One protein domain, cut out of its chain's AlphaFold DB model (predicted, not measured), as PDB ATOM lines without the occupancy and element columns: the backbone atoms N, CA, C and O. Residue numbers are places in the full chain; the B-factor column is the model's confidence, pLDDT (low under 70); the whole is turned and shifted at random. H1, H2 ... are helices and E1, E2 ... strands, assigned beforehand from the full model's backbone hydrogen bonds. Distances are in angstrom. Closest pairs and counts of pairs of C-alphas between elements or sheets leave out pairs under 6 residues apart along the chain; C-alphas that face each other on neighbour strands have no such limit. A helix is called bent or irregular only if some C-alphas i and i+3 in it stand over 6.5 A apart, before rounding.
ATOM      1  N   ASP A  94      55.068  20.456  27.225       83.69
ATOM      2  CA  ASP A  94      53.708  20.785  26.812       83.69
ATOM      3  C   ASP A  94      52.715  19.869  27.521       83.69
ATOM      4  O   ASP A  94      52.864  18.646  27.489       83.69
ATOM      5  N   VAL A  95      51.664  20.452  28.098       79.94
ATOM      6  CA  VAL A  95      50.516  19.701  28.621       79.94
ATOM      7  C   VAL A  95      49.713  19.137  27.447       79.94
ATOM      8  O   VAL A  95      49.243  19.878  26.579       79.94
ATOM      9  N   VAL A  96      49.593  17.811  27.401       72.62
ATOM     10  CA  VAL A  96      48.910  17.066  26.332       72.62
ATOM     11  C   VAL A  96      47.474  16.745  26.719       72.62
ATOM     12  O   VAL A  96      46.573  16.889  25.895       72.62
ATOM     13  N   VAL A  97      47.263  16.328  27.968       66.62
ATOM     14  CA  VAL A  97      45.942  15.999  28.511       66.62
ATOM     15  C   VAL A  97      45.744  16.782  29.798       66.62
ATOM     16  O   VAL A  97      46.464  16.568  30.776       66.62
ATOM     17  N   ASP A  98      44.752  17.669  29.787       62.06
ATOM     18  CA  ASP A  98      44.281  18.342  30.990       62.06
ATOM     19  C   ASP A  98      43.517  17.342  31.865       62.06
ATOM     20  O   ASP A  98      42.655  16.594  31.398       62.06
ATOM     21  N   THR A  99      43.809  17.331  33.162       56.62
ATOM     22  CA  THR A  99      43.174  16.416  34.123       56.62
ATOM     23  C   THR A  99      41.741  16.817  34.491       56.62
ATOM     24  O   THR A  99      41.110  16.133  35.293       56.62
ATOM     25  N   ASP A 100      41.201  17.886  33.897       56.59
ATOM     26  CA  ASP A 100      39.844  18.399  34.138       56.59
ATOM     27  C   ASP A 100      38.745  17.708  33.321       56.59
ATOM     28  O   ASP A 100      37.599  18.149  33.282       56.59
ATOM     29  N   ASN A 101      39.066  16.583  32.690       59.16
ATOM     30  CA  ASN A 101      38.058  15.749  32.064       59.16
ATOM     31  C   ASN A 101      37.290  14.958  33.144       59.16
ATOM     32  O   ASN A 101      37.880  14.176  33.894       59.16
ATOM     33  N   ALA A 102      35.965  15.147  33.194       59.66
ATOM     34  CA  ALA A 102      35.049  14.519  34.151       59.66
ATOM     35  C   ALA A 102      35.182  12.984  34.224       59.66
ATOM     36  O   ALA A 102      34.929  12.397  35.277       59.66
ATOM     37  N   LEU A 103      35.653  12.338  33.150       64.88
ATOM     38  CA  LEU A 103      35.960  10.904  33.128       64.88
ATOM     39  C   LEU A 103      37.005  10.475  34.171       64.88
ATOM     40  O   LEU A 103      36.967   9.339  34.641       64.88
ATOM     41  N   TRP A 104      37.918  11.362  34.567       63.78
ATOM     42  CA  TRP A 104      38.987  11.054  35.521       63.78
ATOM     43  C   TRP A 104      38.635  11.411  36.968       63.78
ATOM     44  O   TRP A 104      39.444  11.172  37.865       63.78
ATOM     45  N   ALA A 105      37.430  11.931  37.230       68.00
ATOM     46  CA  ALA A 105      36.996  12.325  38.571       68.00
ATOM     47  C   ALA A 105      37.139  11.208  39.633       68.00
ATOM     48  O   ALA A 105      37.611  11.510  40.734       68.00
ATOM     49  N   PRO A 106      36.831   9.922  39.347       71.25
ATOM     50  CA  PRO A 106      37.039   8.844  40.317       71.25
ATOM     51  C   PRO A 106      38.522   8.622  40.645       71.25
ATOM     52  O   PRO A 106      38.885   8.471  41.812       71.25
ATOM     53  N   ALA A 107      39.388   8.662  39.630       67.12
ATOM     54  CA  ALA A 107      40.831   8.509  39.790       67.12
ATOM     55  C   ALA A 107      41.453   9.708  40.524       67.12
ATOM     56  O   ALA A 107      42.282   9.515  41.411       67.12
ATOM     57  N   ARG A 108      40.999  10.936  40.231       65.69
ATOM     58  CA  ARG A 108      41.407  12.162  40.933       65.69
ATOM     59  C   ARG A 108      41.049  12.093  42.413       65.69
ATOM     60  O   ARG A 108      41.899  12.363  43.248       65.69
ATOM     61  N   ARG A 109      39.835  11.645  42.745       68.12
ATOM     62  CA  ARG A 109      39.372  11.512  44.135       68.12
ATOM     63  C   ARG A 109      40.122  10.424  44.909       68.12
ATOM     64  O   ARG A 109      40.355  10.568  46.106       68.12
ATOM     65  N   LEU A 110      40.510   9.336  44.239       71.50
ATOM     66  CA  LEU A 110      41.361   8.303  44.834       71.50
ATOM     67  C   LEU A 110      42.788   8.819  45.059       71.50
ATOM     68  O   LEU A 110      43.338   8.627  46.139       71.50
ATOM     69  N   PHE A 111      43.361   9.509  44.071       64.88
ATOM     70  CA  PHE A 111      44.677  10.126  44.193       64.88
ATOM     71  C   PHE A 111      44.705  11.175  45.300       64.88
ATOM     72  O   PHE A 111      45.589  11.117  46.140       64.88
ATOM     73  N   GLU A 112      43.714  12.063  45.369       67.12
ATOM     74  CA  GLU A 112      43.589  13.086  46.409       67.12
ATOM     75  C   GLU A 112      43.566  12.478  47.817       67.12
ATOM     76  O   GLU A 112      44.223  12.987  48.721       67.12
ATOM     77  N   ARG A 113      42.880  11.342  48.012       67.31
ATOM     78  CA  ARG A 113      42.888  10.621  49.298       67.31
ATOM     79  C   ARG A 113      44.270  10.093  49.681       67.31
ATOM     80  O   ARG A 113      44.563   9.995  50.869       67.31
ATOM     81  N   VAL A 114      45.098   9.743  48.700       64.31
ATOM     82  CA  VAL A 114      46.441   9.187  48.919       64.31
ATOM     83  C   VAL A 114      47.503  10.291  49.014       64.31
ATOM     84  O   VAL A 114      48.393  10.217  49.855       64.31
ATOM     85  N   SER A 115      47.416  11.322  48.174       53.97
ATOM     86  CA  SER A 115      48.418  12.385  48.033       53.97
ATOM     87  C   SER A 115      48.102  13.634  48.863       53.97
ATOM     88  O   SER A 115      49.001  14.416  49.179       53.97
ATOM     89  N   GLY A 116      46.838  13.838  49.241       57.03
ATOM     90  CA  GLY A 116      46.360  15.046  49.910       57.03
ATOM     91  C   GLY A 116      46.315  16.286  49.012       57.03
ATOM     92  O   GLY A 116      46.269  17.393  49.544       57.03
ATOM     93  N   SER A 117      46.374  16.123  47.685       54.34
ATOM     94  CA  SER A 117      46.218  17.201  46.706       54.34
ATOM     95  C   SER A 117      45.282  16.760  45.571       54.34
ATOM     96  O   SER A 117      45.459  15.661  45.036       54.34
ATOM     97  N   PRO A 118      44.304  17.599  45.178       52.00
ATOM     98  CA  PRO A 118      43.430  17.321  44.038       52.00
ATOM     99  C   PRO A 118      44.145  17.496  42.684       52.00
ATOM    100  O   PRO A 118      43.612  17.094  41.645       52.00
ATOM    101  N   ASP A 119      45.350  18.072  42.690       56.81
ATOM    102  CA  ASP A 119      46.110  18.405  41.491       56.81
ATOM    103  C   ASP A 119      46.866  17.167  40.988       56.81
ATOM    104  O   ASP A 119      47.997  16.875  41.380       56.81
ATOM    105  N   LEU A 120      46.216  16.400  40.113       57.00
ATOM    106  CA  LEU A 120      46.872  15.341  39.346       57.00
ATOM    107  C   LEU A 120      47.904  15.958  38.394       57.00
ATOM    108  O   LEU A 120      47.565  16.867  37.633       57.00
ATOM    109  N   PHE A 121      49.126  15.417  38.383       58.28
ATOM    110  CA  PHE A 121      50.141  15.819  37.411       58.28
ATOM    111  C   PHE A 121      49.605  15.625  35.982       58.28
ATOM    112  O   PHE A 121      49.141  14.525  35.658       58.28
ATOM    113  N   PRO A 122      49.631  16.666  35.132       64.88
ATOM    114  CA  PRO A 122      49.173  16.546  33.757       64.88
ATOM    115  C   PRO A 122      50.058  15.571  32.977       64.88
ATOM    116  O   PRO A 122      51.250  15.421  33.259       64.88
ATOM    117  N   ILE A 123      49.491  14.939  31.947       71.62
ATOM    118  CA  ILE A 123      50.308  14.202  30.979       71.62
ATOM    119  C   ILE A 123      51.052  15.238  30.143       71.62
ATOM    120  O   ILE A 123      50.430  16.040  29.442       71.62
ATOM    121  N   VAL A 124      52.379  15.211  30.225       79.31
ATOM    122  CA  VAL A 124      53.267  16.156  29.545       79.31
ATOM    123  C   VAL A 124      54.097  15.469  28.468       79.31
ATOM    124  O   VAL A 124      54.410  14.283  28.568       79.31
ATOM    125  N   ARG A 125      54.498  16.236  27.454       83.19
ATOM    126  CA  ARG A 125      55.497  15.824  26.461       83.19
ATOM    127  C   ARG A 125      56.567  16.897  26.294       83.19
ATOM    128  O   ARG A 125      56.245  18.080  26.307       83.19
ATOM    129  N   GLY A 126      57.813  16.489  26.082       87.31
ATOM    130  CA  GLY A 126      58.912  17.382  25.712       87.31
ATOM    131  C   GLY A 126      59.548  16.950  24.393       87.31
ATOM    132  O   GLY A 126      59.197  17.476  23.334       87.31
ATOM    133  N   ILE A 127      60.486  16.000  24.442       86.38
ATOM    134  CA  ILE A 127      61.164  15.454  23.255       86.38
ATOM    135  C   ILE A 127      60.322  14.325  22.646       86.38
ATOM    136  O   ILE A 127      60.168  13.252  23.236       86.38
ATOM    137  N   GLY A 128      59.783  14.551  21.444       85.81
ATOM    138  CA  GLY A 128      58.911  13.582  20.775       85.81
ATOM    139  C   GLY A 128      57.668  13.255  21.626       85.81
ATOM    140  O   GLY A 128      57.016  14.182  22.112       85.81
ATOM    141  N   PRO A 129      57.318  11.968  21.819       82.75
ATOM    142  CA  PRO A 129      56.227  11.552  22.703       82.75
ATOM    143  C   PRO A 129      56.652  11.378  24.176       82.75
ATOM    144  O   PRO A 129      55.856  10.912  24.985       82.75
ATOM    145  N   THR A 130      57.903  11.688  24.535       84.44
ATOM    146  CA  THR A 130      58.454  11.379  25.865       84.44
ATOM    147  C   THR A 130      58.220  12.516  26.870       84.44
ATOM    148  O   THR A 130      58.129  13.678  26.465       84.44
ATOM    149  N   PRO A 131      58.203  12.228  28.187       80.19
ATOM    150  CA  PRO A 131      58.149  13.253  29.233       80.19
ATOM    151  C   PRO A 131      59.508  13.935  29.480       80.19
ATOM    152  O   PRO A 131      59.655  14.679  30.447       80.19
ATOM    153  N   ILE A 132      60.524  13.670  28.649       85.06
ATOM    154  CA  ILE A 132      61.854  14.269  28.791       85.06
ATOM    155  C   ILE A 132      61.768  15.740  28.356       85.06
ATOM    156  O   ILE A 132      61.397  15.980  27.201       85.06
ATOM    157  N   PRO A 133      62.108  16.716  29.222       85.94
ATOM    158  CA  PRO A 133      62.035  18.136  28.886       85.94
ATOM    159  C   PRO A 133      62.896  18.497  27.672       85.94
ATOM    160  O   PRO A 133      64.025  18.020  27.527       85.94
ATOM    161  N   ARG A 134      62.381  19.373  26.804       89.75
ATOM    162  CA  ARG A 134      63.169  19.939  25.702       89.75
ATOM    163  C   ARG A 134      64.265  20.856  26.252       89.75
ATOM    164  O   ARG A 134      64.026  21.576  27.224       89.75
ATOM    165  N   PRO A 135      65.449  20.879  25.622       88.88
ATOM    166  CA  PRO A 135      66.497  21.826  25.970       88.88
ATOM    167  C   PRO A 135      66.106  23.246  25.527       88.88
ATOM    168  O   PRO A 135      66.396  23.663  24.406       88.88
ATOM    169  N   GLU A 136      65.471  23.991  26.427       89.50
ATOM    170  CA  GLU A 136      65.047  25.379  26.218       89.50
ATOM    171  C   GLU A 136      65.989  26.372  26.905       89.50
ATOM    172  O   GLU A 136      66.503  26.117  28.000       89.50
TER     173      GLU A 136
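What this domain is: This is residues 94 to 136 of the 206 residues of the protein "1-acyl-sn-glycerol-3-phosphate acyltransferase" of Mycolicibacterium iranicum (UniProt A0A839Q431). A small ribbon of two antiparallel strands, E1 and E2, lies at the foot of a loose, triangular frame, and the single helix H1 stands crosswise as its far side. The links 98 to 101 and 116 to 122 spread apart from the ribbon to the two ends of H1, while residues 126 to 136 form a curled tail beyond the ribbon, at the end opposite the helix. The printed part has 43 residues, with two named strands and one named helix in the order E1, H1, E2, and the sheet's order is E1 - E2. The class is mixed, helices and strands, though under half of the residues are in named elements. The whole is loose, with a radius of gyration of the C-alphas of 12.5 A, and elongated, spanning 35 by 20 by 13 A.

Where its parts are: Strand E1 takes residues 94 to 97 and is 9.3 A long from first to last C-alpha, beginning with C-alpha 94 at (53.708, 20.785, 26.812). Strand E2 takes residues 123 to 125 and is 7.1 A long, ending with C-alpha 125 at (55.497, 15.824, 26.461). Helix H1 takes residues 102 to 115 and is 19.4 A long, from C-alpha 102 at (35.049, 14.519, 34.151) to C-alpha 115 at (48.418, 12.385, 48.033). H1 is irregular: C-alphas 103 and 106 are 7.6 A apart.

How they stand to each other: E1 and E2 are antiparallel neighbours, with 143 degrees between their N-to-C directions. Among the C-alphas that face each other are those of Val 95 and Val 124, 4.6 A apart, and those of Val 97 and Ile 123, 5.3 A apart. Across the pair, N 94 and O 125 are within hydrogen-bond range at 2.8 A, and N 125 and O 94 at 2.9 A. E1 is joined to H1 by a tight link of 4 residues. H1 is joined to E2 by a short link of 7 residues. In the backbone of H1, 8 of 10 O i to N i+4 pairs are within hydrogen-bond range.

The domain as a whole: The two C-alphas farthest apart are those of Pro 106 in H1 and Glu 136, the last printed residue, at 35.4 A. The first and last printed C-alphas, of Asp 94 and Glu 136, are 12.2 A apart. The printed part has no cut, and neither of the two links is long. The mean pLDDT of the printed part is 70.6; residues 97 to 105, 107 to 109 and 111 to 122 are under 70, where the model's confidence is low. The mean is 66 in H1, against 76 in E1 and 78 in E2.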